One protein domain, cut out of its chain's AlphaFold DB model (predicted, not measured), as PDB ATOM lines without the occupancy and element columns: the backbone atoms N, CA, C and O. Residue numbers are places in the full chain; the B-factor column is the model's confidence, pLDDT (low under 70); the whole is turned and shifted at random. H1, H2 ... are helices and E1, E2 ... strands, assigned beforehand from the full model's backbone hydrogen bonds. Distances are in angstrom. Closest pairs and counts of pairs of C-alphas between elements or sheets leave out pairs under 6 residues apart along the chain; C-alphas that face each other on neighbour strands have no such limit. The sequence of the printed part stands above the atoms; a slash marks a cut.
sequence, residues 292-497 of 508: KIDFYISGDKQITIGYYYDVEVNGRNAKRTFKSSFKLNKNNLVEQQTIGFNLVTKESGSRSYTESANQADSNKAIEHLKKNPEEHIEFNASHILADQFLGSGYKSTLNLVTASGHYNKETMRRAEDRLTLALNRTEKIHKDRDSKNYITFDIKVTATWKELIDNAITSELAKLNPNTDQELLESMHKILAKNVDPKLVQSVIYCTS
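AT A GLANCE: This is residues 292 to 497 of the 508 residues of an uncharacterized protein of Chryseobacterium sp. 5_R23647 (UniProt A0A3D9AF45). One long, twisted sheet of six strands has helices over one face: H2 runs along the edge strand E8, and the helical hairpin of H3 and H4 crosses the strands near E1, E2 and E3. Between H2 and H4 lies a small hairpin, E5 and E6, with the link of residues 384 to 399, and H1 is beyond E5. The printed part has 206 residues, with four named helices and eight named strands in the order E1 E2 E3 E4 H1 E5 E6 H2 E7 H3 H4 E8, a mixed class. The large sheet runs E1 E2 E3 E4 E7 E8, antiparallel throughout. The whole is compact, with a radius of gyration of the C-alphas of 18.1 A and spans of 58 by 46 by 29 A.

IN THESE COORDINATES: E1, residues 292 to 298, begins with C-alpha 292 at (149.497, 120.356, 179.489). E2, residues 302 to 313, measures 33.9 A, E3, residues 316 to 328, 40.1 A, and E4, residues 334 to 343, 25.4 A. H1 is residues 359 to 365, E5 379 to 383 and E6 400 to 404. H2, residues 405 to 431, measures 36.5 A from C-alpha 405 at (142.437, 146.385, 163.982) and has a kink of 27 degrees near residue 415. E7, residues 441 to 451, measures 31.7 A. H3 is residues 456 to 463 and H4 470 to 481. E8, residues 487 to 496, bends by 65 degrees at residue 490 and ends with C-alpha 496 at (134.249, 138.513, 186.652).

HOW THE PARTS SIT: E1 to E4 form a meander, each strand the antiparallel neighbour of the one before; N 296 and O 304 are 2.9 A apart, N 305 and O 324 2.7 A, N 325 and O 337 2.7 A. E7 is the antiparallel neighbour of E4, with N 338 and O 445 at 2.8 A, and E8 is the antiparallel neighbour of E7, with N 446 and O 493 at 2.9 A. H4 is on the sheet over E1 and E2, its height over the sheet 9.7 A. H3 and H4 touch, a shallow tilt of 31 degrees, opposite ways, closest at C-alphas 457 and 479, 6.6 A. H2, on the same face as H4, is over E8 at a height over the sheet of 10.4 A. In the E5 and E6 hairpin, N 382 and O 401 are 2.8 A apart. The closest C-alphas of E6 and E8, Ala 403 and Lys 487, are 5.5 A apart; those of H1 and E5, Gln 359 and Phe 379, 5.9 A. Each O i to N i+4 pair is within hydrogen-bond range in H1 and H4, 21 of 23 in H2 and 3 of 4 in H3.

THE WHOLE: The farthest C-alphas, Pro 373 and Asp 434, are 59.3 A apart. The printed part has no cut. The links E4 to H1, H1 to E5 and E5 to E6 are long. Mean pLDDT of the printed part is 76.7; 49 residues are under 70, among them 346 to 355, 430 to 439 and 467 to 477.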
ATOM      1  N   LYS A 292     150.554 121.389 179.562       62.47
ATOM      2  CA  LYS A 292     149.497 120.356 179.489       62.47
ATOM      3  C   LYS A 292     148.241 120.845 178.772       62.47
ATOM      4  O   LYS A 292     147.200 121.071 179.384       62.47
ATOM      5  N   ILE A 293     148.376 121.045 177.464       65.94
ATOM      6  CA  ILE A 293     147.256 121.470 176.633       65.94
ATOM      7  C   ILE A 293     146.376 120.249 176.343       65.94
ATOM      8  O   ILE A 293     146.684 119.450 175.459       65.94
ATOM      9  N   ASP A 294     145.300 120.112 177.111       68.75
ATOM     10  CA  ASP A 294     144.371 118.985 177.044       68.75
ATOM     11  C   ASP A 294     143.116 119.376 176.264       68.75
ATOM     12  O   ASP A 294     142.448 120.350 176.609       68.75
ATOM     13  N   PHE A 295     142.763 118.585 175.253       71.31
ATOM     14  CA  PHE A 295     141.603 118.797 174.385       71.31
ATOM     15  C   PHE A 295     140.569 117.705 174.632       71.31
ATOM     16  O   PHE A 295     140.892 116.521 174.556       71.31
ATOM     17  N   TYR A 296     139.327 118.083 174.916       71.75
ATOM     18  CA  TYR A 296     138.251 117.134 175.195       71.75
ATOM     19  C   TYR A 296     136.888 117.719 174.840       71.75
ATOM     20  O   TYR A 296     136.714 118.936 174.763       71.75
ATOM     21  N   ILE A 297     135.901 116.849 174.647       74.69
ATOM     22  CA  ILE A 297     134.504 117.270 174.537       74.69
ATOM     23  C   ILE A 297     133.952 117.500 175.933       74.69
ATOM     24  O   ILE A 297     134.108 116.664 176.822       74.69
ATOM     25  N   SER A 298     133.308 118.642 176.126       72.19
ATOM     26  CA  SER A 298     132.538 118.941 177.325       72.19
ATOM     27  C   SER A 298     131.097 119.227 176.915       72.19
ATOM     28  O   SER A 298     130.861 119.843 175.886       72.19
ATOM     29  N   GLY A 299     130.114 118.749 177.681       67.12
ATOM     30  CA  GLY A 299     128.698 118.963 177.356       67.12
ATOM     31  C   GLY A 299     128.267 118.434 175.978       67.12
ATOM     32  O   GLY A 299     128.926 117.583 175.383       67.12
ATOM     33  N   ASP A 300     127.129 118.927 175.479       66.94
ATOM     34  CA  ASP A 300     126.631 118.592 174.141       66.94
ATOM     35  C   ASP A 300     127.243 119.536 173.091       66.94
ATOM     36  O   ASP A 300     127.096 120.758 173.175       66.94
ATOM     37  N   LYS A 301     127.954 118.961 172.113       77.00
ATOM     38  CA  LYS A 301     128.600 119.654 170.979       77.00
ATOM     39  C   LYS A 301     129.538 120.815 171.338       77.00
ATOM     40  O   LYS A 301     129.626 121.798 170.598       77.00
ATOM     41  N   GLN A 302     130.255 120.713 172.455       84.31
ATOM     42  CA  GLN A 302     131.260 121.697 172.851       84.31
ATOM     43  C   GLN A 302     132.641 121.044 172.974       84.31
ATOM     44  O   GLN A 302     132.817 120.023 173.633       84.31
ATOM     45  N   ILE A 303     133.651 121.651 172.351       83.44
ATOM     46  CA  ILE A 303     135.058 121.306 172.594       83.44
ATOM     47  C   ILE A 303     135.622 122.234 173.662       83.44
ATOM     48  O   ILE A 303     135.284 123.415 173.720       83.44
ATOM     49  N   THR A 304     136.477 121.702 174.527       81.88
ATOM     50  CA  THR A 304     137.196 122.443 175.560       81.88
ATOM     51  C   THR A 304     138.675 122.110 175.552       81.88
ATOM     52  O   THR A 304     139.089 121.001 175.223       81.88
ATOM     53  N   ILE A 305     139.456 123.110 175.933       82.88
ATOM     54  CA  ILE A 305     140.904 123.098 175.981       82.88
ATOM     55  C   ILE A 305     141.308 123.589 177.348       82.88
ATOM     56  O   ILE A 305     141.028 124.738 177.684       82.88
ATOM     57  N   GLY A 306     141.939 122.726 178.129       77.25
ATOM     58  CA  GLY A 306     142.585 123.105 179.375       77.25
ATOM     59  C   GLY A 306     144.061 123.383 179.134       77.25
ATOM     60  O   GLY A 306     144.701 122.644 178.402       77.25
ATOM     61  N   TYR A 307     144.601 124.426 179.752       79.94
ATOM     62  CA  TYR A 307     146.047 124.618 179.876       79.94
ATOM     63  C   TYR A 307     146.354 125.372 181.170       79.94
ATOM     64  O   TYR A 307     145.454 125.933 181.805       79.94
ATOM     65  N   TYR A 308     147.613 125.389 181.596       79.81
ATOM     66  CA  TYR A 308     148.023 126.199 182.741       79.81
ATOM     67  C   TYR A 308     149.404 126.827 182.550       79.81
ATOM     68  O   TYR A 308     150.160 126.432 181.667       79.81
ATOM     69  N   TYR A 309     149.712 127.800 183.405       78.12
ATOM     70  CA  TYR A 309     151.060 128.312 183.631       78.12
ATOM     71  C   TYR A 309     151.486 127.988 185.055       78.12
ATOM     72  O   TYR A 309     150.719 128.249 185.990       78.12
ATOM     73  N   ASP A 310     152.691 127.452 185.209       71.75
ATOM     74  CA  ASP A 310     153.379 127.432 186.494       71.75
ATOM     75  C   ASP A 310     154.178 128.732 186.616       71.75
ATOM     76  O   ASP A 310     155.057 129.032 185.810       71.75
ATOM     77  N   VAL A 311     153.800 129.559 187.589       67.94
ATOM     78  CA  VAL A 311     154.409 130.867 187.832       67.94
ATOM     79  C   VAL A 311     154.965 130.916 189.237       67.94
ATOM     80  O   VAL A 311     154.278 130.601 190.205       67.94
ATOM     81  N   GLU A 312     156.205 131.357 189.363       60.53
ATOM     82  CA  GLU A 312     156.779 131.642 190.666       60.53
ATOM     83  C   GLU A 312     156.319 133.025 191.134       60.53
ATOM     84  O   GLU A 312     156.403 134.015 190.398       60.53
ATOM     85  N   VAL A 313     155.808 133.099 192.362       59.47
ATOM     86  CA  VAL A 313     155.466 134.364 193.005       59.47
ATOM     87  C   VAL A 313     156.030 134.381 194.418       59.47
ATOM     88  O   VAL A 313     155.612 133.603 195.272       59.47
ATOM     89  N   ASN A 314     156.984 135.285 194.662       53.72
ATOM     90  CA  ASN A 314     157.691 135.436 195.940       53.72
ATOM     91  C   ASN A 314     158.288 134.113 196.468       53.72
ATOM     92  O   ASN A 314     158.073 133.760 197.627       53.72
ATOM     93  N   GLY A 315     158.981 133.347 195.616       52.34
ATOM     94  CA  GLY A 315     159.607 132.078 196.012       52.34
ATOM     95  C   GLY A 315     158.647 130.891 196.137       52.34
ATOM     96  O   GLY A 315     159.061 129.811 196.555       52.34
ATOM     97  N   ARG A 316     157.353 131.062 195.818       52.97
ATOM     98  CA  ARG A 316     156.347 129.989 195.851       52.97
ATOM     99  C   ARG A 316     155.771 129.746 194.461       52.97
ATOM    100  O   ARG A 316     155.358 130.682 193.779       52.97
ATOM    101  N   ASN A 317     155.677 128.479 194.073       64.50
ATOM    102  CA  ASN A 317     155.031 128.082 192.825       64.50
ATOM    103  C   ASN A 317     153.511 128.246 192.934       64.50
ATOM    104  O   ASN A 317     152.879 127.735 193.859       64.50
ATOM    105  N   ALA A 318     152.922 128.939 191.968       67.25
ATOM    106  CA  ALA A 318     151.491 129.113 191.811       67.25
ATOM    107  C   ALA A 318     151.063 128.639 190.422       67.25
ATOM    108  O   ALA A 318     151.745 128.878 189.429       67.25
ATOM    109  N   LYS A 319     149.892 128.007 190.344       77.38
ATOM    110  CA  LYS A 319     149.303 127.558 189.083       77.38
ATOM    111  C   LYS A 319     148.189 128.506 188.649       77.38
ATOM    112  O   LYS A 319     147.283 128.803 189.431       77.38
ATOM    113  N   ARG A 320     148.259 128.970 187.402       80.94
ATOM    114  CA  ARG A 320     147.227 129.783 186.738       80.94
ATOM    115  C   ARG A 320     146.586 128.914 185.665       80.94
ATOM    116  O   ARG A 320     147.276 128.490 184.745       80.94
ATOM    117  N   THR A 321     145.307 128.582 185.801       84.50
ATOM    118  CA  THR A 321     144.640 127.615 184.913       84.50
ATOM    119  C   THR A 321     143.699 128.324 183.963       84.50
ATOM    120  O   THR A 321     143.025 129.274 184.348       84.50
ATOM    121  N   PHE A 322     143.608 127.827 182.737       87.25
ATOM    122  CA  PHE A 322     142.771 128.384 181.693       87.25
ATOM    123  C   PHE A 322     141.932 127.297 181.037       87.25
ATOM    124  O   PHE A 322     142.342 126.136 180.950       87.25
ATOM    125  N   LYS A 323     140.743 127.688 180.581       88.25
ATOM    126  CA  LYS A 323     139.848 126.852 179.788       88.25
ATOM    127  C   LYS A 323     139.296 127.642 178.613       88.25
ATOM    128  O   LYS A 323     138.516 128.563 178.834       88.25
ATOM    129  N   SER A 324     139.650 127.259 177.393       88.69
ATOM    130  CA  SER A 324     139.036 127.776 176.164       88.69
ATOM    131  C   SER A 324     138.019 126.763 175.659       88.69
ATOM    132  O   SER A 324     138.308 125.573 175.630       88.69
ATOM    133  N   SER A 325     136.828 127.192 175.264       88.88
ATOM    134  CA  SER A 325     135.782 126.294 174.775       88.88
ATOM    135  C   SER A 325     135.039 126.881 173.588       88.88
ATOM    136  O   SER A 325     134.903 128.097 173.490       88.88
ATOM    137  N   PHE A 326     134.573 126.010 172.695       90.25
ATOM    138  CA  PHE A 326     133.925 126.377 171.441       90.25
ATOM    139  C   PHE A 326     132.674 125.538 171.250       90.25
ATOM    140  O   PHE A 326     132.710 124.321 171.435       90.25
ATOM    141  N   LYS A 327     131.585 126.188 170.854       89.88
ATOM    142  CA  LYS A 327     130.339 125.534 170.447       89.88
ATOM    143  C   LYS A 327     129.590 126.408 169.451       89.88
ATOM    144  O   LYS A 327     129.865 127.603 169.340       89.88
ATOM    145  N   LEU A 328     128.608 125.827 168.775       90.81
ATOM    146  CA  LEU A 328     127.646 126.602 168.001       90.81
ATOM    147  C   LEU A 328     126.519 127.100 168.900       90.81
ATOM    148  O   LEU A 328     125.973 126.349 169.710       90.81
ATOM    149  N   ASN A 329     126.155 128.368 168.744       87.56
ATOM    150  CA  ASN A 329     124.929 128.893 169.328       87.56
ATOM    151  C   ASN A 329     123.722 128.630 168.408       87.56
ATOM    152  O   ASN A 329     123.851 128.114 167.298       87.56
ATOM    153  N   LYS A 330     122.527 129.030 168.859       87.38
ATOM    154  CA  LYS A 330     121.259 128.817 168.133       87.38
ATOM    155  C   LYS A 330     121.204 129.474 166.745       87.38
ATOM    156  O   LYS A 330     120.373 129.087 165.935       87.38
ATOM    157  N   ASN A 331     122.078 130.442 166.474       87.38
ATOM    158  CA  ASN A 331     122.148 131.181 165.214       87.38
ATOM    159  C   ASN A 331     123.291 130.682 164.308       87.38
ATOM    160  O   ASN A 331     123.676 131.392 163.381       87.38
ATOM    161  N   ASN A 332     123.861 129.502 164.586       87.44
ATOM    162  CA  ASN A 332     125.032 128.945 163.893       87.44
ATOM    163  C   ASN A 332     126.278 129.845 163.948       87.44
ATOM    164  O   ASN A 332     127.130 129.802 163.064       87.44
ATOM    165  N   LEU A 333     126.393 130.663 164.993       90.38
ATOM    166  CA  LEU A 333     127.600 131.433 165.270       90.38
ATOM    167  C   LEU A 333     128.469 130.650 166.244       90.38
ATOM    168  O   LEU A 333     127.953 129.942 167.116       90.38
ATOM    169  N   VAL A 334     129.782 130.814 166.133       92.19
ATOM    170  CA  VAL A 334     130.705 130.211 167.086       92.19
ATOM    171  C   VAL A 334     130.696 131.045 168.361       92.19
ATOM    172  O   VAL A 334     130.982 132.241 168.346       92.19
ATOM    173  N   GLU A 335     130.353 130.400 169.471       92.12
ATOM    174  CA  GLU A 335     130.539 130.923 170.817       92.12
ATOM    175  C   GLU A 335     131.863 130.379 171.354       92.12
ATOM    176  O   GLU A 335     131.990 129.186 171.635       92.12
ATOM    177  N   GLN A 336     132.850 131.264 171.463       92.56
ATOM    178  CA  GLN A 336     134.149 130.981 172.053       92.56
ATOM    179  C   GLN A 336     134.200 131.564 173.457       92.56
ATOM    180  O   GLN A 336     134.053 132.770 173.649       92.56
ATOM    181  N   GLN A 337     134.455 130.717 174.443       91.00
ATOM    182  CA  GLN A 337     134.554 131.125 175.833       91.00
ATOM    183  C   GLN A 337     135.933 130.777 176.383       91.00
ATOM    184  O   GLN A 337     136.276 129.599 176.451       91.00
ATOM    185  N   THR A 338     136.673 131.782 176.848       90.62
ATOM    186  CA  THR A 338     137.937 131.608 177.573       90.62
ATOM    187  C   THR A 338     137.743 131.983 179.036       90.62
ATOM    188  O   THR A 338     137.334 133.098 179.355       90.62
ATOM    189  N   ILE A 339     138.042 131.057 179.941       88.81
ATOM    190  CA  ILE A 339     138.046 131.273 181.387       88.81
ATOM    191  C   ILE A 339     139.487 131.209 181.874       88.81
ATOM    192  O   ILE A 339     140.194 130.270 181.520       88.81
ATOM    193  N   GLY A 340     139.905 132.154 182.705       86.00
ATOM    194  CA  GLY A 340     141.129 132.034 183.485       86.00
ATOM    195  C   GLY A 340     140.811 132.050 184.976       86.00
ATOM    196  O   GLY A 340     139.955 132.810 185.432       86.00
ATOM    197  N   PHE A 341     141.489 131.175 185.712       81.69
ATOM    198  CA  PHE A 341     141.291 130.933 187.133       81.69
ATOM    199  C   PHE A 341     142.512 131.359 187.924       81.69
ATOM    200  O   PHE A 341     143.647 131.062 187.534       81.69
ATOM    201  N   ASN A 342     142.253 131.975 189.076       76.44
ATOM    202  CA  ASN A 342     143.244 132.506 189.986       76.44
ATOM    203  C   ASN A 342     144.232 133.364 189.197       76.44
ATOM    204  O   ASN A 342     145.395 133.014 189.160       76.44
ATOM    205  N   LEU A 343     143.806 134.413 188.497       79.44
ATOM    206  CA  LEU A 343     144.686 135.282 187.705       79.44
ATOM    207  C   LEU A 343     145.154 136.492 188.509       79.44
ATOM    208  O   LEU A 343     144.614 136.786 189.569       79.44
ATOM    209  N   VAL A 344     146.157 137.192 187.986       75.56
ATOM    210  CA  VAL A 344     146.593 138.519 188.445       75.56
ATOM    211  C   VAL A 344     146.688 139.443 187.240       75.56
ATOM    212  O   VAL A 344     146.786 138.978 186.102       75.56
ATOM    213  N   THR A 345     146.672 140.752 187.477       70.44
ATOM    214  CA  THR A 345     147.057 141.705 186.439       70.44
ATOM    215  C   THR A 345     148.537 141.529 186.126       70.44
ATOM    216  O   THR A 345     149.364 141.231 186.990       70.44
ATOM    217  N   LYS A 346     148.870 141.661 184.849       67.50
ATOM    218  CA  LYS A 346     150.244 141.543 184.388       67.50
ATOM    219  C   LYS A 346     151.107 142.695 184.917       67.50
ATOM    220  O   LYS A 346     150.647 143.830 185.018       67.50
ATOM    221  N   GLU A 347     152.379 142.415 185.198       63.38
ATOM    222  CA  GLU A 347     153.360 143.437 185.575       63.38
ATOM    223  C   GLU A 347     153.502 144.503 184.476       63.38
ATOM    224  O   GLU A 347     153.661 144.186 183.289       63.38
ATOM    225  N   SER A 348     153.460 145.773 184.882       50.88
ATOM    226  CA  SER A 348     153.550 146.916 183.970       50.88
ATOM    227  C   SER A 348     154.827 146.858 183.124       50.88
ATOM    228  O   SER A 348     155.917 146.627 183.641       50.88
ATOM    229  N   GLY A 349     154.696 147.065 181.810       46.03
ATOM    230  CA  GLY A 349     155.823 147.080 180.868       46.03
ATOM    231  C   GLY A 349     156.240 145.714 180.308       46.03
ATOM    232  O   GLY A 349     157.039 145.672 179.372       46.03
ATOM    233  N   SER A 350     155.675 144.605 180.793       47.50
ATOM    234  CA  SER A 350     155.957 143.276 180.236       47.50
ATOM    235  C   SER A 350     155.062 142.966 179.021       47.50
ATOM    236  O   SER A 350     153.840 143.109 179.064       47.50
ATOM    237  N   ARG A 351     155.651 142.524 177.899       52.47
ATOM    238  CA  ARG A 351     154.920 142.004 176.723       52.47
ATOM    239  C   ARG A 351     155.116 140.494 176.635       52.47
ATOM    240  O   ARG A 351     156.244 140.028 176.731       52.47
ATOM    241  N   SER A 352     154.022 139.746 176.492       58.06
ATOM    242  CA  SER A 352     154.079 138.290 176.342       58.06
ATOM    243  C   SER A 352     154.250 137.959 174.869       58.06
ATOM    244  O   SER A 352     154.036 138.801 173.996       58.06
ATOM    245  N   TYR A 353     154.628 136.717 174.595       64.38
ATOM    246  CA  TYR A 353     154.602 136.190 173.243       64.38
ATOM    247  C   TYR A 353     153.184 136.229 172.670       64.38
ATOM    248  O   TYR A 353     152.213 135.902 173.353       64.38
ATOM    249  N   THR A 354     153.075 136.616 171.404       59.09
ATOM    250  CA  THR A 354     151.835 136.567 170.635       59.09
ATOM    251  C   THR A 354     152.172 136.186 169.207       59.09
ATOM    252  O   THR A 354     152.976 136.856 168.558       59.09
ATOM    253  N   GLU A 355     151.552 135.125 168.705       66.25
ATOM    254  CA  GLU A 355     151.688 134.745 167.305       66.25
ATOM    255  C   GLU A 355     150.957 135.749 166.407       66.25
ATOM    256  O   GLU A 355     149.778 136.032 166.602       66.25
ATOM    257  N   SER A 356     151.645 136.296 165.403       70.88
ATOM    258  CA  SER A 356     151.077 137.295 164.493       70.88
ATOM    259  C   SER A 356     150.019 136.701 163.560       70.88
ATOM    260  O   SER A 356     150.165 135.575 163.075       70.88
ATOM    261  N   ALA A 357     148.985 137.486 163.237       69.25
ATOM    262  CA  ALA A 357     148.073 137.181 162.133       69.25
ATOM    263  C   ALA A 357     148.796 137.291 160.784       69.25
ATOM    264  O   ALA A 357     149.653 138.159 160.605       69.25
ATOM    265  N   ASN A 358     148.440 136.429 159.828       76.31
ATOM    266  CA  ASN A 358     148.947 136.542 158.464       76.31
ATOM    267  C   ASN A 358     148.126 137.586 157.692       76.31
ATOM    268  O   ASN A 358     147.064 137.284 157.149       76.31
ATOM    269  N   GLN A 359     148.614 138.826 157.690       77.12
ATOM    270  CA  GLN A 359     147.920 139.985 157.123       77.12
ATOM    271  C   GLN A 359     147.637 139.863 155.626       77.12
ATOM    272  O   GLN A 359     146.541 140.213 155.187       77.12
ATOM    273  N   ALA A 360     148.623 139.392 154.858       78.25
ATOM    274  CA  ALA A 360     148.524 139.284 153.408       78.25
ATOM    275  C   ALA A 360     147.472 138.240 153.026       78.25
ATOM    276  O   ALA A 360     146.551 138.543 152.267       78.25
ATOM    277  N   ASP A 361     147.545 137.057 153.636       77.94
ATOM    278  CA  ASP A 361     146.580 135.990 153.377       77.94
ATOM    279  C   ASP A 361     145.173 136.375 153.853       77.94
ATOM    280  O   ASP A 361     144.205 136.143 153.133       77.94
ATOM    281  N   SER A 362     145.053 137.032 155.015       79.81
ATOM    282  CA  SER A 362     143.756 137.506 155.524       79.81
ATOM    283  C   SER A 362     143.117 138.518 154.568       79.81
ATOM    284  O   SER A 362     141.932 138.406 154.257       79.81
ATOM    285  N   ASN A 363     143.891 139.493 154.075       81.75
ATOM    286  CA  ASN A 363     143.397 140.503 153.132       81.75
ATOM    287  C   ASN A 363     143.030 139.906 151.776       81.75
ATOM    288  O   ASN A 363     141.994 140.274 151.227       81.75
ATOM    289  N   LYS A 364     143.847 138.982 151.263       83.88
ATOM    290  CA  LYS A 364     143.563 138.251 150.026       83.88
ATOM    291  C   LYS A 364     142.273 137.442 150.147       83.88
ATOM    292  O   LYS A 364     141.446 137.423 149.245       83.88
ATOM    293  N   ALA A 365     142.066 136.788 151.284       80.88
ATOM    294  CA  ALA A 365     140.932 135.897 151.449       80.88
ATOM    295  C   ALA A 365     139.578 136.626 151.539       80.88
ATOM    296  O   ALA A 365     138.555 136.071 151.138       80.88
ATOM    297  N   ILE A 366     139.561 137.881 151.999       82.75
ATOM    298  CA  ILE A 366     138.351 138.721 152.030       82.75
ATOM    299  C   ILE A 366     138.250 139.703 150.861       82.75
ATOM    300  O   ILE A 366     137.357 140.543 150.860       82.75
ATOM    301  N   GLU A 367     139.145 139.633 149.876       85.12
ATOM    302  CA  GLU A 367     139.204 140.582 148.757       85.12
ATOM    303  C   GLU A 367     137.860 140.690 148.021       85.12
ATOM    304  O   GLU A 367     137.358 141.787 147.800       85.12
ATOM    305  N   HIS A 368     137.201 139.552 147.784       84.12
ATOM    306  CA  HIS A 368     135.873 139.470 147.166       84.12
ATOM    307  C   HIS A 368     134.721 140.044 148.019       84.12
ATOM    308  O   HIS A 368     133.618 140.230 147.509       84.12
ATOM    309  N   LEU A 369     134.947 140.296 149.314       84.44
ATOM    310  CA  LEU A 369     133.959 140.866 150.239       84.44
ATOM    311  C   LEU A 369     134.105 142.382 150.399       84.44
ATOM    312  O   LEU A 369     133.219 143.025 150.970       84.44
ATOM    313  N   LYS A 370     135.223 142.964 149.946       83.12
ATOM    314  CA  LYS A 370     135.484 144.397 150.081       83.12
ATOM    315  C   LYS A 370     134.562 145.176 149.149       83.12
ATOM    316  O   LYS A 370     134.464 144.884 147.962       83.12
ATOM    317  N   LYS A 371     133.906 146.209 149.685       84.44
ATOM    318  CA  LYS A 371     133.111 147.139 148.864       84.44
ATOM    319  C   LYS A 371     134.004 148.014 147.989       84.44
ATOM    320  O   LYS A 371     133.596 148.398 146.900       84.44
ATOM    321  N   ASN A 372     135.199 148.332 148.483       84.94
ATOM    322  CA  ASN A 372     136.221 149.069 147.759       84.94
ATOM    323  C   ASN A 372     137.476 148.181 147.617       84.94
ATOM    324  O   ASN A 372     138.060 147.824 148.640       84.94
ATOM    325  N   PRO A 373     137.904 147.823 146.392       77.81
ATOM    326  CA  PRO A 373     139.087 146.986 146.161       77.81
ATOM    327  C   PRO A 373     140.381 147.541 146.779       77.81
ATOM    328  O   PRO A 373     141.224 146.771 147.230       77.81
ATOM    329  N   GLU A 374     140.499 148.868 146.875       81.88
ATOM    330  CA  GLU A 374     141.662 149.560 147.454       81.88
ATOM    331  C   GLU A 374     141.629 149.613 148.994       81.88
ATOM    332  O   GLU A 374     142.563 150.088 149.643       81.88
ATOM    333  N   GLU A 375     140.542 149.152 149.621       81.00
ATOM    334  CA  GLU A 375     140.393 149.174 151.073       81.00
ATOM    335  C   GLU A 375     141.332 148.157 151.723       81.00
ATOM    336  O   GLU A 375     141.174 146.940 151.593       81.00
ATOM    337  N   HIS A 376     142.316 148.642 152.476       78.62
ATOM    338  CA  HIS A 376     143.209 147.781 153.237       78.62
ATOM    339  C   HIS A 376     142.711 147.635 154.678       78.62
ATOM    340  O   HIS A 376     142.716 148.593 155.450       78.62
ATOM    341  N   ILE A 377     142.318 146.417 155.065       82.06
ATOM    342  CA  ILE A 377     141.861 146.130 156.428       82.06
ATOM    343  C   ILE A 377     143.037 145.568 157.219       82.06
ATOM    344  O   ILE A 377     143.659 144.578 156.838       82.06
ATOM    345  N   GLU A 378     143.364 146.198 158.343       85.31
ATOM    346  CA  GLU A 378     144.344 145.649 159.276       85.31
ATOM    347  C   GLU A 378     143.713 144.486 160.060       85.31
ATOM    348  O   GLU A 378     142.704 144.682 160.736       85.31
ATOM    349  N   PHE A 379     144.320 143.298 160.026       84.44
ATOM    350  CA  PHE A 379     143.935 142.144 160.846       84.44
ATOM    351  C   PHE A 379     144.961 141.845 161.935       84.44
ATOM    352  O   PHE A 379     146.158 141.785 161.703       84.44
ATOM    353  N   ASN A 380     144.518 141.601 163.158       81.88
ATOM    354  CA  ASN A 380     145.398 141.250 164.261       81.88
ATOM    355  C   ASN A 380     145.026 139.892 164.836       81.88
ATOM    356  O   ASN A 380     143.848 139.528 164.891       81.88
ATOM    357  N   ALA A 381     146.038 139.190 165.342       85.38
ATOM    358  CA  ALA A 381     145.826 138.106 166.282       85.38
ATOM    359  C   ALA A 381     145.326 138.729 167.586       85.38
ATOM    360  O   ALA A 381     146.090 139.302 168.363       85.38
ATOM    361  N   SER A 382     144.010 138.707 167.750       86.62
ATOM    362  CA  SER A 382     143.310 139.381 168.831       86.62
ATOM    363  C   SER A 382     143.069 138.375 169.940       86.62
ATOM    364  O   SER A 382     142.522 137.299 169.695       86.62
ATOM    365  N   HIS A 383     143.489 138.714 171.151       88.06
ATOM    366  CA  HIS A 383     143.257 137.876 172.317       88.06
ATOM    367  C   HIS A 383     141.771 137.887 172.681       88.06
ATOM    368  O   HIS A 383     141.157 138.948 172.680       88.06
ATOM    369  N   ILE A 384     141.193 136.730 173.008       89.50
ATOM    370  CA  ILE A 384     139.851 136.659 173.599       89.50
ATOM    371  C   ILE A 384     139.930 137.012 175.079       89.50
ATOM    372  O   ILE A 384     139.303 137.967 175.517       89.50
ATOM    373  N   LEU A 385     140.742 136.289 175.849       88.12
ATOM    374  CA  LEU A 385     141.178 136.737 177.166       88.12
ATOM    375  C   LEU A 385     142.464 137.533 176.980       88.12
ATOM    376  O   LEU A 385     143.440 136.989 176.472       88.12
ATOM    377  N   ALA A 386     142.452 138.807 177.357       85.69
ATOM    378  CA  ALA A 386     143.529 139.752 177.078       85.69
ATOM    379  C   ALA A 386     144.883 139.375 177.703       85.69
ATOM    380  O   ALA A 386     144.940 138.869 178.825       85.69
ATOM    381  N   ASP A 387     145.988 139.729 177.037       82.56
ATOM    382  CA  ASP A 387     147.357 139.526 177.552       82.56
ATOM    383  C   ASP A 387     147.582 140.199 178.920       82.56
ATOM    384  O   ASP A 387     148.241 139.644 179.795       82.56
ATOM    385  N   GLN A 388     146.968 141.364 179.168       77.88
ATOM    386  CA  GLN A 388     147.051 142.042 180.472       77.88
ATOM    387  C   GLN A 388     146.439 141.236 181.637       77.88
ATOM    388  O   GLN A 388     146.745 141.504 182.799       77.88
ATOM    389  N   PHE A 389     145.613 140.234 181.325       83.69
ATOM    390  CA  PHE A 389     145.049 139.263 182.266       83.69
ATOM    391  C   PHE A 389     145.681 137.878 182.101       83.69
ATOM    392  O   PHE A 389     145.078 136.875 182.466       83.69
ATOM    393  N   LEU A 390     146.900 137.825 181.558       82.38
ATOM    394  CA  LEU A 390     147.663 136.601 181.310       82.38
ATOM    395  C   LEU A 390     147.029 135.704 180.241       82.38
ATOM    396  O   LEU A 390     147.184 134.490 180.258       82.38
ATOM    397  N   GLY A 391     146.296 136.285 179.299       84.06
ATOM    398  CA  GLY A 391     145.833 135.567 178.124       84.06
ATOM    399  C   GLY A 391     146.983 135.052 177.276       84.06
ATOM    400  O   GLY A 391     147.901 135.796 176.945       84.06
ATOM    401  N   SER A 392     146.907 133.784 176.884       83.69
ATOM    402  CA  SER A 392     147.916 133.177 176.024       83.69
ATOM    403  C   SER A 392     147.892 133.783 174.626       83.69
ATOM    404  O   SER A 392     146.826 133.859 174.007       83.69
ATOM    405  N   GLY A 393     149.072 134.112 174.104       77.56
ATOM    406  CA  GLY A 393     149.272 134.471 172.702       77.56
ATOM    407  C   GLY A 393     149.750 133.313 171.816       77.56
ATOM    408  O   GLY A 393     150.129 133.548 170.671       77.56
ATOM    409  N   TYR A 394     149.757 132.075 172.320       78.06
ATOM    410  CA  TYR A 394     150.096 130.878 171.539       78.06
ATOM    411  C   TYR A 394     148.862 130.335 170.814       78.06
ATOM    412  O   TYR A 394     147.824 130.104 171.446       78.06
ATOM    413  N   LYS A 395     148.973 130.032 169.515       75.06
ATOM    414  CA  LYS A 395     147.856 129.479 168.726       75.06
ATOM    415  C   LYS A 395     147.343 128.170 169.302       75.06
ATOM    416  O   LYS A 395     146.143 127.939 169.304       75.06
ATOM    417  N   SER A 396     148.228 127.346 169.861       76.69
ATOM    418  CA  SER A 396     147.874 126.057 170.467       76.69
ATOM    419  C   SER A 396     146.823 126.161 171.579       76.69
ATOM    420  O   SER A 396     146.062 125.221 171.775       76.69
ATOM    421  N   THR A 397     146.726 127.303 172.261       76.94
ATOM    422  CA  THR A 397     145.773 127.524 173.367       76.94
ATOM    423  C   THR A 397     144.383 127.982 172.928       76.94
ATOM    424  O   THR A 397     143.483 128.120 173.760       76.94
ATOM    425  N   LEU A 398     144.214 128.252 171.629       84.06
ATOM    426  CA  LEU A 398     142.994 128.791 171.033       84.06
ATOM    427  C   LEU A 398     142.408 130.003 171.783       84.06
ATOM    428  O   LEU A 398     141.195 130.158 171.896       84.06
ATOM    429  N   ASN A 399     143.267 130.872 172.314       88.62
ATOM    430  CA  ASN A 399     142.858 132.145 172.909       88.62
ATOM    431  C   ASN A 399     142.939 133.317 171.908       88.62
ATOM    432  O   ASN A 399     142.693 134.464 172.267       88.62
ATOM    433  N   LEU A 400     143.291 133.042 170.651       87.69
ATOM    434  CA  LEU A 400     143.434 134.046 169.602       87.69
ATOM    435  C   LEU A 400     142.334 133.913 168.551       87.69
ATOM    436  O   LEU A 400     141.946 132.806 168.185       87.69
ATOM    437  N   VAL A 401     141.900 135.053 168.023       87.94
ATOM    438  CA  VAL A 401     141.064 135.160 166.825       87.94
ATOM    439  C   VAL A 401     141.673 136.194 165.887       87.94
ATOM    440  O   VAL A 401     142.052 137.285 166.310       87.94
ATOM    441  N   THR A 402     141.745 135.874 164.596       88.25
ATOM    442  CA  THR A 402     142.121 136.850 163.567       88.25
ATOM    443  C   THR A 402     140.944 137.788 163.317       88.25
ATOM    444  O   THR A 402     139.941 137.394 162.726       88.25
ATOM    445  N   ALA A 403     141.047 139.025 163.801       87.06
ATOM    446  CA  ALA A 403     139.982 140.030 163.749       87.06
ATOM    447  C   ALA A 403     140.539 141.408 163.363       87.06
ATOM    448  O   ALA A 403     141.752 141.597 163.295       87.06
ATOM    449  N   SER A 404     139.666 142.374 163.080       85.62
ATOM    450  CA  SER A 404     140.088 143.693 162.599       85.62
ATOM    451  C   SER A 404     140.889 144.490 163.638       85.62
ATOM    452  O   SER A 404     140.752 144.317 164.853       85.62
ATOM    453  N   GLY A 405     141.704 145.429 163.158       82.00
ATOM    454  CA  GLY A 405     142.437 146.385 163.982       82.00
ATOM    455  C   GLY A 405     141.528 147.201 164.885       82.00
ATOM    456  O   GLY A 405     141.833 147.344 166.066       82.00
ATOM    457  N   HIS A 406     140.377 147.635 164.373       83.69
ATOM    458  CA  HIS A 406     139.366 148.344 165.154       83.69
ATOM    459  C   HIS A 406     138.825 147.495 166.317       83.69
ATOM    460  O   HIS A 406     138.749 147.956 167.458       83.69
ATOM    461  N   TYR A 407     138.507 146.222 166.065       83.12
ATOM    462  CA  TYR A 407     138.067 145.307 167.117       83.12
ATOM    463  C   TYR A 407     139.138 145.149 168.210       83.12
ATOM    464  O   TYR A 407     138.855 145.359 169.390       83.12
ATOM    465  N   ASN A 408     140.379 144.852 167.814       79.12
ATOM    466  CA  ASN A 408     141.474 144.575 168.743       79.12
ATOM    467  C   ASN A 408     141.923 145.818 169.532       79.12
ATOM    468  O   ASN A 408     142.039 145.799 170.753       79.12
ATOM    469  N   LYS A 409     142.195 146.922 168.828       81.31
ATOM    470  CA  LYS A 409     142.875 148.099 169.390       81.31
ATOM    471  C   LYS A 409     141.925 149.121 170.003       81.31
ATOM    472  O   LYS A 409     142.391 149.966 170.763       81.31
ATOM    473  N   GLU A 410     140.633 149.059 169.689       79.44
ATOM    474  CA  GLU A 410     139.638 149.974 170.247       79.44
ATOM    475  C   GLU A 410     138.583 149.255 171.080       79.44
ATOM    476  O   GLU A 410     138.434 149.563 172.259       79.44
ATOM    477  N   THR A 411     137.839 148.315 170.490       78.25
ATOM    478  CA  THR A 411     136.682 147.707 171.172       78.25
ATOM    479  C   THR A 411     137.124 146.875 172.373       78.25
ATOM    480  O   THR A 411     136.666 147.114 173.492       78.25
ATOM    481  N   MET A 412     138.061 145.949 172.155       80.12
ATOM    482  CA  MET A 412     138.626 145.110 173.214       80.12
ATOM    483  C   MET A 412     139.421 145.940 174.211       80.12
ATOM    484  O   MET A 412     139.129 145.903 175.406       80.12
ATOM    485  N   ARG A 413     140.316 146.798 173.711       78.88
ATOM    486  CA  ARG A 413     141.130 147.687 174.544       78.88
ATOM    487  C   ARG A 413     140.301 148.546 175.506       78.88
ATOM    488  O   ARG A 413     140.645 148.647 176.674       78.88
ATOM    489  N   ARG A 414     139.170 149.119 175.071       76.56
ATOM    490  CA  ARG A 414     138.291 149.906 175.962       76.56
ATOM    491  C   ARG A 414     137.682 149.062 177.086       76.56
ATOM    492  O   ARG A 414     137.526 149.564 178.198       76.56
ATOM    493  N   ALA A 415     137.286 147.819 176.809       74.56
ATOM    494  CA  ALA A 415     136.744 146.915 177.827       74.56
ATOM    495  C   ALA A 415     137.835 146.488 178.823       74.56
ATOM    496  O   ALA A 415     137.635 146.534 180.038       74.56
ATOM    497  N   GLU A 416     139.003 146.155 178.288       77.19
ATOM    498  CA  GLU A 416     140.231 145.835 179.004       77.19
ATOM    499  C   GLU A 416     140.671 146.963 179.946       77.19
ATOM    500  O   GLU A 416     140.877 146.712 181.134       77.19
ATOM    501  N   ASP A 417     140.733 148.206 179.463       77.50
ATOM    502  CA  ASP A 417     141.113 149.384 180.251       77.50
ATOM    503  C   ASP A 417     140.140 149.610 181.422       77.50
ATOM    504  O   ASP A 417     140.558 149.860 182.556       77.50
ATOM    505  N   ARG A 418     138.826 149.476 181.181       76.44
ATOM    506  CA  ARG A 418     137.797 149.606 182.232       76.44
ATOM    507  C   ARG A 418     137.958 148.548 183.318       76.44
ATOM    508  O   ARG A 418     137.842 148.871 184.502       76.44
ATOM    509  N   LEU A 419     138.220 147.302 182.929       76.19
ATOM    510  CA  LEU A 419     138.394 146.212 183.881       76.19
ATOM    511  C   LEU A 419     139.699 146.363 184.675       76.19
ATOM    512  O   LEU A 419     139.681 146.219 185.896       76.19
ATOM    513  N   THR A 420     140.798 146.746 184.023       76.19
ATOM    514  CA  THR A 420     142.069 147.057 184.693       76.19
ATOM    515  C   THR A 420     141.900 148.180 185.714       76.19
ATOM    516  O   THR A 420     142.363 148.057 186.846       76.19
ATOM    517  N   LEU A 421     141.170 149.249 185.376       75.19
ATOM    518  CA  LEU A 421     140.859 150.323 186.324       75.19
ATOM    519  C   LEU A 421     140.064 149.820 187.540       75.19
ATOM    520  O   LEU A 421     140.358 150.224 188.666       75.19
ATOM    521  N   ALA A 422     139.076 148.944 187.339       76.44
ATOM    522  CA  ALA A 422     138.288 148.366 188.428       76.44
ATOM    523  C   ALA A 422     139.131 147.456 189.343       76.44
ATOM    524  O   ALA A 422     139.038 147.557 190.571       76.44
ATOM    525  N   LEU A 423     139.994 146.619 188.760       75.44
ATOM    526  CA  LEU A 423     140.922 145.757 189.497       75.44
ATOM    527  C   LEU A 423     141.934 146.587 190.293       75.44
ATOM    528  O   LEU A 423     142.073 146.372 191.493       75.44
ATOM    529  N   ASN A 424     142.542 147.605 189.679       74.69
ATOM    530  CA  ASN A 424     143.508 148.486 190.343       74.69
ATOM    531  C   ASN A 424     142.883 149.257 191.515       74.69
ATOM    532  O   ASN A 424     143.502 149.398 192.570       74.69
ATOM    533  N   ARG A 425     141.642 149.748 191.363       74.69
ATOM    534  CA  ARG A 425     140.898 150.384 192.468       74.69
ATOM    535  C   ARG A 425     140.670 149.407 193.617       74.69
ATOM    536  O   ARG A 425     140.896 149.761 194.769       74.69
ATOM    537  N   THR A 426     140.253 148.187 193.294       73.75
ATOM    538  CA  THR A 426     140.010 147.130 194.282       73.75
ATOM    539  C   THR A 426     141.296 146.755 195.012       73.75
ATOM    540  O   THR A 426     141.300 146.676 196.238       73.75
ATOM    541  N   GLU A 427     142.398 146.586 194.283       71.19
ATOM    542  CA  GLU A 427     143.707 146.271 194.848       71.19
ATOM    543  C   GLU A 427     144.205 147.384 195.777       71.19
ATOM    544  O   GLU A 427     144.687 147.092 196.869       71.19
ATOM    545  N   LYS A 428     144.024 148.658 195.399       71.44
ATOM    546  CA  LYS A 428     144.381 149.804 196.248       71.44
ATOM    547  C   LYS A 428     143.616 149.797 197.576       71.44
ATOM    548  O   LYS A 428     144.239 149.884 198.625       71.44
ATOM    549  N   ILE A 429     142.294 149.601 197.537       71.62
ATOM    550  CA  ILE A 429     141.454 149.517 198.749       71.62
ATOM    551  C   ILE A 429     141.935 148.405 199.696       71.62
ATOM    552  O   ILE A 429     141.834 148.545 200.913       71.62
ATOM    553  N   HIS A 430     142.439 147.295 199.151       64.44
ATOM    554  CA  HIS A 430     142.931 146.174 199.953       64.44
ATOM    555  C   HIS A 430     144.333 146.423 200.522       64.44
ATOM    556  O   HIS A 430     144.557 146.116 201.691       64.44
ATOM    557  N   LYS A 431     145.241 147.033 199.746       64.69
ATOM    558  CA  LYS A 431     146.585 147.420 200.215       64.69
ATOM    559  C   LYS A 431     146.545 148.399 201.388       64.69
ATOM    560  O   LYS A 431     147.398 148.324 202.263       64.69
ATOM    561  N   ASP A 432     145.537 149.270 201.431       60.81
ATOM    562  CA  ASP A 432     145.342 150.225 202.528       60.81
ATOM    563  C   ASP A 432     144.859 149.548 203.838       60.81
ATOM    564  O   ASP A 432     144.850 150.188 204.889       60.81
ATOM    565  N   ARG A 433     144.445 148.266 203.802       59.28
ATOM    566  CA  ARG A 433     143.884 147.518 204.951       59.28
ATOM    567  C   ARG A 433     144.782 146.404 205.489       59.28
ATOM    568  O   ARG A 433     144.745 146.136 206.684       59.28
ATOM    569  N   ASP A 434     145.542 145.740 204.626       53.88
ATOM    570  CA  ASP A 434     146.498 144.692 204.986       53.88
ATOM    571  C   ASP A 434     147.710 144.860 204.065       53.88
ATOM    572  O   ASP A 434     147.561 144.953 202.846       53.88
ATOM    573  N   SER A 435     148.913 144.947 204.630       50.38
ATOM    574  CA  SER A 435     150.156 145.289 203.924       50.38
ATOM    575  C   SER A 435     150.679 144.146 203.033       50.38
ATOM    576  O   SER A 435     151.889 143.941 202.922       50.38
ATOM    577  N   LYS A 436     149.782 143.358 202.424       50.19
ATOM    578  CA  LYS A 436     150.085 142.140 201.668       50.19
ATOM    579  C   LYS A 436     149.588 142.182 200.220       50.19
ATOM    580  O   LYS A 436     148.619 142.838 199.855       50.19
ATOM    581  N   ASN A 437     150.376 141.488 199.406       57.47
ATOM    582  CA  ASN A 437     150.484 141.543 197.954       57.47
ATOM    583  C   ASN A 437     149.205 141.171 197.175       57.47
ATOM    584  O   ASN A 437     148.495 140.273 197.599       57.47
ATOM    585  N   TYR A 438     148.998 141.876 196.047       58.50
ATOM    586  CA  TYR A 438     148.069 141.694 194.907       58.50
ATOM    587  C   TYR A 438     146.791 140.836 195.083       58.50
ATOM    588  O   TYR A 438     146.783 139.732 195.614       58.50
ATOM    589  N   ILE A 439     145.679 141.299 194.505       68.50
ATOM    590  CA  ILE A 439     144.444 140.502 194.428       68.50
ATOM    591  C   ILE A 439     144.553 139.425 193.342       68.50
ATOM    592  O   ILE A 439     145.163 139.661 192.297       68.50
ATOM    593  N   THR A 440     143.918 138.269 193.552       72.69
ATOM    594  CA  THR A 440     143.659 137.314 192.467       72.69
ATOM    595  C   THR A 440     142.184 137.278 192.092       72.69
ATOM    596  O   THR A 440     141.313 137.594 192.908       72.69
ATOM    597  N   PHE A 441     141.892 136.940 190.836       71.06
ATOM    598  CA  PHE A 441     140.526 136.930 190.311       71.06
ATOM    599  C   PHE A 441     140.313 135.852 189.249       71.06
ATOM    600  O   PHE A 441     141.231 135.483 188.518       71.06
ATOM    601  N   ASP A 442     139.067 135.405 189.130       79.94
ATOM    602  CA  ASP A 442     138.610 134.567 188.027       79.94
ATOM    603  C   ASP A 442     137.890 135.440 186.997       79.94
ATOM    604  O   ASP A 442     137.110 136.339 187.343       79.94
ATOM    605  N   ILE A 443     138.130 135.169 185.719       80.44
ATOM    606  CA  ILE A 443     137.497 135.891 184.617       80.44
ATOM    607  C   ILE A 443     137.037 134.920 183.541       80.44
ATOM    608  O   ILE A 443     137.751 133.996 183.163       80.44
ATOM    609  N   LYS A 444     135.837 135.163 183.024       84.88
ATOM    610  CA  LYS A 444     135.277 134.498 181.853       84.88
ATOM    611  C   LYS A 444     135.056 135.538 180.767       84.88
ATOM    612  O   LYS A 444     134.325 136.502 180.984       84.88
ATOM    613  N   VAL A 445     135.621 135.304 179.593       84.44
ATOM    614  CA  VAL A 445     135.374 136.105 178.396       84.44
ATOM    615  C   VAL A 445     134.651 135.246 177.374       84.44
ATOM    616  O   VAL A 445     135.073 134.126 177.103       84.44
ATOM    617  N   THR A 446     133.539 135.743 176.844       85.12
ATOM    618  CA  THR A 446     132.745 135.061 175.815       85.12
ATOM    619  C   THR A 446     132.699 135.930 174.574       85.12
ATOM    620  O   THR A 446     132.181 137.042 174.630       85.12
ATOM    621  N   ALA A 447     133.239 135.434 173.469       87.25
ATOM    622  CA  ALA A 447     133.162 136.058 172.162       87.25
ATOM    623  C   ALA A 447     132.209 135.268 171.262       87.25
ATOM    624  O   ALA A 447     132.219 134.037 171.251       87.25
ATOM    625  N   THR A 448     131.402 135.978 170.482       89.31
ATOM    626  CA  THR A 448     130.562 135.381 169.442       89.31
ATOM    627  C   THR A 448     131.022 135.890 168.094       89.31
ATOM    628  O   THR A 448     131.125 137.101 167.884       89.31
ATOM    629  N   TRP A 449     131.317 134.974 167.180       91.56
ATOM    630  CA  TRP A 449     131.855 135.320 165.874       91.56
ATOM    631  C   TRP A 449     131.395 134.355 164.786       91.56
ATOM    632  O   TRP A 449     130.913 133.254 165.054       91.56
ATOM    633  N   LYS A 450     131.544 134.789 163.534       89.94
ATOM    634  CA  LYS A 450     131.354 133.947 162.351       89.94
ATOM    635  C   LYS A 450     132.573 133.984 161.443       89.94
ATOM    636  O   LYS A 450     133.311 134.973 161.412       89.94
ATOM    637  N   GLU A 451     132.766 132.900 160.712       87.62
ATOM    638  CA  GLU A 451     133.759 132.806 159.648       87.62
ATOM    639  C   GLU A 451     133.363 133.728 158.483       87.62
ATOM    640  O   GLU A 451     132.174 133.916 158.210       87.62
ATOM    641  N   LEU A 452     134.350 134.374 157.853       84.31
ATOM    642  CA  LEU A 452     134.111 135.260 156.707       84.31
ATOM    643  C   LEU A 452     134.311 134.571 155.354       84.31
ATOM    644  O   LEU A 452     133.657 134.965 154.398       84.31
ATOM    645  N   ILE A 453     135.215 133.593 155.268       80.31
ATOM    646  CA  ILE A 453     135.651 132.999 153.991       80.31
ATOM    647  C   ILE A 453     134.961 131.662 153.729       80.31
ATOM    648  O   ILE A 453     134.435 131.430 152.645       80.31
ATOM    649  N   ASP A 454     135.004 130.769 154.710       79.94
ATOM    650  CA  ASP A 454     134.455 129.424 154.628       79.94
ATOM    651  C   ASP A 454     133.578 129.144 155.854       79.94
ATOM    652  O   ASP A 454     133.254 130.042 156.631       79.94
ATOM    653  N   ASN A 455     133.134 127.903 155.983       81.94
ATOM    654  CA  ASN A 455     132.376 127.413 157.123       81.94
ATOM    655  C   ASN A 455     133.065 126.192 157.747       81.94
ATOM    656  O   ASN A 455     132.382 125.291 158.236       81.94
ATOM    657  N   ALA A 456     134.397 126.096 157.661       83.44
ATOM    658  CA  ALA A 456     135.119 124.893 158.058       83.44
ATOM    659  C   ALA A 456     134.938 124.610 159.555       83.44
ATOM    660  O   ALA A 456     134.569 123.500 159.940       83.44
ATOM    661  N   ILE A 457     135.115 125.624 160.406       83.75
ATOM    662  CA  ILE A 457     134.957 125.483 161.856       83.75
ATOM    663  C   ILE A 457     133.502 125.193 162.202       83.75
ATOM    664  O   ILE A 457     133.217 124.266 162.958       83.75
ATOM    665  N   THR A 458     132.572 125.977 161.662       86.25
ATOM    666  CA  THR A 458     131.144 125.815 161.954       86.25
ATOM    667  C   THR A 458     130.620 124.452 161.493       86.25
ATOM    668  O   THR A 458     129.888 123.798 162.235       86.25
ATOM    669  N   SER A 459     131.055 123.963 160.330       83.38
ATOM    670  CA  SER A 459     130.687 122.638 159.816       83.38
ATOM    671  C   SER A 459     131.251 121.502 160.663       83.38
ATOM    672  O   SER A 459     130.550 120.517 160.888       83.38
ATOM    673  N   GLU A 460     132.489 121.615 161.152       80.56
ATOM    674  CA  GLU A 460     133.079 120.597 162.032       80.56
ATOM    675  C   GLU A 460     132.457 120.610 163.434       80.56
ATOM    676  O   GLU A 460     132.093 119.555 163.954       80.56
ATOM    677  N   LEU A 461     132.216 121.789 164.020       82.50
ATOM    678  CA  LEU A 461     131.525 121.904 165.310       82.50
ATOM    679  C   LEU A 461     130.116 121.289 165.265       82.50
ATOM    680  O   LEU A 461     129.674 120.685 166.242       82.50
ATOM    681  N   ALA A 462     129.411 121.395 164.134       83.38
ATOM    682  CA  ALA A 462     128.081 120.808 163.966       83.38
ATOM    683  C   ALA A 462     128.077 119.267 164.029       83.38
ATOM    684  O   ALA A 462     127.065 118.676 164.432       83.38
ATOM    685  N   LYS A 463     129.197 118.630 163.652       79.81
ATOM    686  CA  LYS A 463     129.387 117.168 163.643       79.81
ATOM    687  C   LYS A 463     129.729 116.597 165.019       79.81
ATOM    688  O   LYS A 463     129.661 115.377 165.195       79.81
ATOM    689  N   LEU A 464     130.088 117.446 165.985       76.50
ATOM    690  CA  LEU A 464     130.464 116.994 167.320       76.50
ATOM    691  C   LEU A 464     129.339 116.218 167.992       76.50
ATOM    692  O   LEU A 464     128.159 116.559 167.894       76.50
ATOM    693  N   ASN A 465     129.740 115.174 168.704       73.62
ATOM    694  CA  ASN A 465     128.876 114.371 169.549       73.62
ATOM    695  C   ASN A 465     129.693 113.814 170.731       73.62
ATOM    696  O   ASN A 465     130.921 113.804 170.670       73.62
ATOM    697  N   PRO A 466     129.054 113.324 171.806       70.81
ATOM    698  CA  PRO A 466     129.777 112.822 172.978       70.81
ATOM    699  C   PRO A 466     130.755 111.664 172.706       70.81
ATOM    700  O   PRO A 466     131.657 111.443 173.505       70.81
ATOM    701  N   ASN A 467     130.595 110.945 171.588       68.44
ATOM    702  CA  ASN A 467     131.423 109.800 171.195       68.44
ATOM    703  C   ASN A 467     132.452 110.144 170.106       68.44
ATOM    704  O   ASN A 467     133.023 109.239 169.497       68.44
ATOM    705  N   THR A 468     132.663 111.427 169.803       68.75
ATOM    706  CA  THR A 468     133.666 111.850 168.824       68.75
ATOM    707  C   THR A 468     135.054 111.339 169.218       68.75
ATOM    708  O   THR A 468     135.478 111.470 170.368       68.75
ATOM    709  N   ASP A 469     135.761 110.769 168.245       66.44
ATOM    710  CA  ASP A 469     137.101 110.236 168.448       66.44
ATOM    711  C   ASP A 469     138.170 111.333 168.605       66.44
ATOM    712  O   ASP A 469     137.979 112.520 168.328       66.44
ATOM    713  N   GLN A 470     139.339 110.911 169.083       64.88
ATOM    714  CA  GLN A 470     140.457 111.804 169.357       64.88
ATOM    715  C   GLN A 470     141.113 112.362 168.080       64.88
ATOM    716  O   GLN A 470     141.708 113.437 168.128       64.88
ATOM    717  N   GLU A 471     140.975 111.686 166.934       62.34
ATOM    718  CA  GLU A 471     141.525 112.137 165.649       62.34
ATOM    719  C   GLU A 471     140.747 113.349 165.112       62.34
ATOM    720  O   GLU A 471     141.349 114.342 164.686       62.34
ATOM    721  N   LEU A 472     139.416 113.329 165.226       65.00
ATOM    722  CA  LEU A 472     138.557 114.460 164.885       65.00
ATOM    723  C   LEU A 472     138.804 115.656 165.817       65.00
ATOM    724  O   LEU A 472     138.835 116.795 165.349       65.00
ATOM    725  N   LEU A 473     139.064 115.422 167.109       62.09
ATOM    726  CA  LEU A 473     139.438 116.485 168.054       62.09
ATOM    727  C   LEU A 473     140.770 117.152 167.692       62.09
ATOM    728  O   LEU A 473     140.867 118.380 167.723       62.09
ATOM    729  N   GLU A 474     141.787 116.374 167.311       64.94
ATOM    730  CA  GLU A 474     143.072 116.924 166.864       64.94
ATOM    731  C   GLU A 474     142.960 117.671 165.529       64.94
ATOM    732  O   GLU A 474     143.602 118.708 165.339       64.94
ATOM    733  N   SER A 475     142.143 117.167 164.601       66.94
ATOM    734  CA  SER A 475     141.821 117.866 163.354       66.94
ATOM    735  C   SER A 475     141.153 119.213 163.636       66.94
ATOM    736  O   SER A 475     141.599 120.254 163.149       66.94
ATOM    737  N   MET A 476     140.145 119.226 164.508       69.12
ATOM    738  CA  MET A 476     139.416 120.436 164.868       69.12
ATOM    739  C   MET A 476     140.297 121.445 165.606       69.12
ATOM    740  O   MET A 476     140.198 122.643 165.347       69.12
ATOM    741  N   HIS A 477     141.219 120.987 166.460       68.12
ATOM    742  CA  HIS A 477     142.224 121.867 167.057       68.12
ATOM    743  C   HIS A 477     143.071 122.573 165.996       68.12
ATOM    744  O   HIS A 477     143.242 123.787 166.074       68.12
ATOM    745  N   LYS A 478     143.553 121.849 164.978       71.31
ATOM    746  CA  LYS A 478     144.338 122.443 163.882       71.31
ATOM    747  C   LYS A 478     143.533 123.471 163.095       71.31
ATOM    748  O   LYS A 478     144.064 124.535 162.785       71.31
ATOM    749  N   ILE A 479     142.271 123.163 162.794       72.12
ATOM    750  CA  ILE A 479     141.373 124.077 162.077       72.12
ATOM    751  C   ILE A 479     141.149 125.344 162.911       72.12
ATOM    752  O   ILE A 479     141.315 126.448 162.403       72.12
ATOM    753  N   LEU A 480     140.854 125.208 164.206       72.44
ATOM    754  CA  LEU A 480     140.644 126.353 165.091       72.44
ATOM    755  C   LEU A 480     141.925 127.168 165.347       72.44
ATOM    756  O   LEU A 480     141.855 128.380 165.533       72.44
ATOM    757  N   ALA A 481     143.096 126.525 165.360       70.19
ATOM    758  CA  ALA A 481     144.390 127.186 165.547       70.19
ATOM    759  C   ALA A 481     144.853 127.948 164.293       70.19
ATOM    760  O   ALA A 481     145.795 128.746 164.365       70.19
ATOM    761  N   LYS A 482     144.213 127.722 163.138       70.69
ATOM    762  CA  LYS A 482     144.508 128.428 161.891       70.69
ATOM    763  C   LYS A 482     144.108 129.898 162.031       70.69
ATOM    764  O   LYS A 482     142.938 130.262 162.004       70.69
ATOM    765  N   ASN A 483     145.104 130.772 162.126       66.94
ATOM    766  CA  ASN A 483     144.910 132.214 162.298       66.94
ATOM    767  C   ASN A 483     144.977 133.003 160.974       66.94
ATOM    768  O   ASN A 483     145.354 134.178 160.957       66.94
ATOM    769  N   VAL A 484     144.656 132.346 159.865       64.56
ATOM    770  CA  VAL A 484     144.652 132.959 158.530       64.56
ATOM    771  C   VAL A 484     143.260 133.464 158.170       64.56
ATOM    772  O   VAL A 484     143.125 134.507 157.544       64.56
ATOM    773  N   ASP A 485     142.223 132.756 158.612       80.19
ATOM    774  CA  ASP A 485     140.862 133.043 158.187       80.19
ATOM    775  C   ASP A 485     140.247 134.094 159.127       80.19
ATOM    776  O   ASP A 485     139.974 133.771 160.295       80.19
ATOM    777  N   PRO A 486     140.021 135.339 158.669       85.62
ATOM    778  CA  PRO A 486     139.503 136.395 159.507       85.62
ATOM    779  C   PRO A 486     138.061 136.099 159.918       85.62
ATOM    780  O   PRO A 486     137.272 135.498 159.182       85.62
ATOM    781  N   LYS A 487     137.723 136.524 161.132       89.25
ATOM    782  CA  LYS A 487     136.415 136.307 161.745       89.25
ATOM    783  C   LYS A 487     135.710 137.636 161.948       89.25
ATOM    784  O   LYS A 487     136.311 138.615 162.395       89.25
ATOM    785  N   LEU A 488     134.408 137.656 161.675       87.88
ATOM    786  CA  LEU A 488     133.560 138.768 162.079       87.88
ATOM    787  C   LEU A 488     133.120 138.539 163.520       87.88
ATOM    788  O   LEU A 488     132.217 137.738 163.775       87.88
ATOM    789  N   VAL A 489     133.755 139.247 164.451       87.81
ATOM    790  CA  VAL A 489     133.351 139.232 165.858       87.81
ATOM    791  C   VAL A 489     132.147 140.144 166.051       87.81
ATOM    792  O   VAL A 489     132.201 141.330 165.738       87.81
ATOM    793  N   GLN A 490     131.051 139.576 166.544       83.81
ATOM    794  CA  GLN A 490     129.780 140.274 166.739       83.81
ATOM    795  C   GLN A 490     129.627 140.820 168.156       83.81
ATOM    796  O   GLN A 490     129.036 141.878 168.350       83.81
ATOM    797  N   SER A 491     130.157 140.107 169.150       81.94
ATOM    798  CA  SER A 491     130.093 140.528 170.546       81.94
ATOM    799  C   SER A 491     131.217 139.918 171.364       81.94
ATOM    800  O   SER A 491     131.653 138.801 171.085       81.94
ATOM    801  N   VAL A 492     131.622 140.629 172.416       79.25
ATOM    802  CA  VAL A 492     132.509 140.120 173.464       79.25
ATOM    803  C   VAL A 492     131.975 140.557 174.813       79.25
ATOM    804  O   VAL A 492     131.647 141.725 175.009       79.25
ATOM    805  N   ILE A 493     131.888 139.614 175.741       79.19
ATOM    806  CA  ILE A 493     131.360 139.828 177.083       79.19
ATOM    807  C   ILE A 493     132.411 139.373 178.087       79.19
ATOM    808  O   ILE A 493     132.826 138.216 178.074       79.19
ATOM    809  N   TYR A 494     132.806 140.285 178.970       75.19
ATOM    810  CA  TYR A 494     133.687 140.015 180.099       75.19
ATOM    811  C   TYR A 494     132.849 139.855 181.367       75.19
ATOM    812  O   TYR A 494     132.111 140.764 181.742       75.19
ATOM    813  N   CYS A 495     132.987 138.721 182.046       75.00
ATOM    814  CA  CYS A 495     132.360 138.450 183.332       75.00
ATOM    815  C   CYS A 495     133.435 138.114 184.363       75.00
ATOM    816  O   CYS A 495     134.176 137.145 184.197       75.00
ATOM    817  N   THR A 496     133.474 138.861 185.459       65.69
ATOM    818  CA  THR A 496     134.249 138.513 186.652       65.69
ATOM    819  C   THR A 496     133.289 138.107 187.764       65.69
ATOM    820  O   THR A 496     132.210 138.684 187.912       65.69
ATOM    821  N   SER A 497     133.625 137.077 188.538       55.94
ATOM    822  CA  SER A 497     132.807 136.700 189.692       55.94
ATOM    823  C   SER A 497     133.140 137.613 190.874       55.94
ATOM    824  O   SER A 497     134.212 137.484 191.463       55.94
TER     825      SER A 497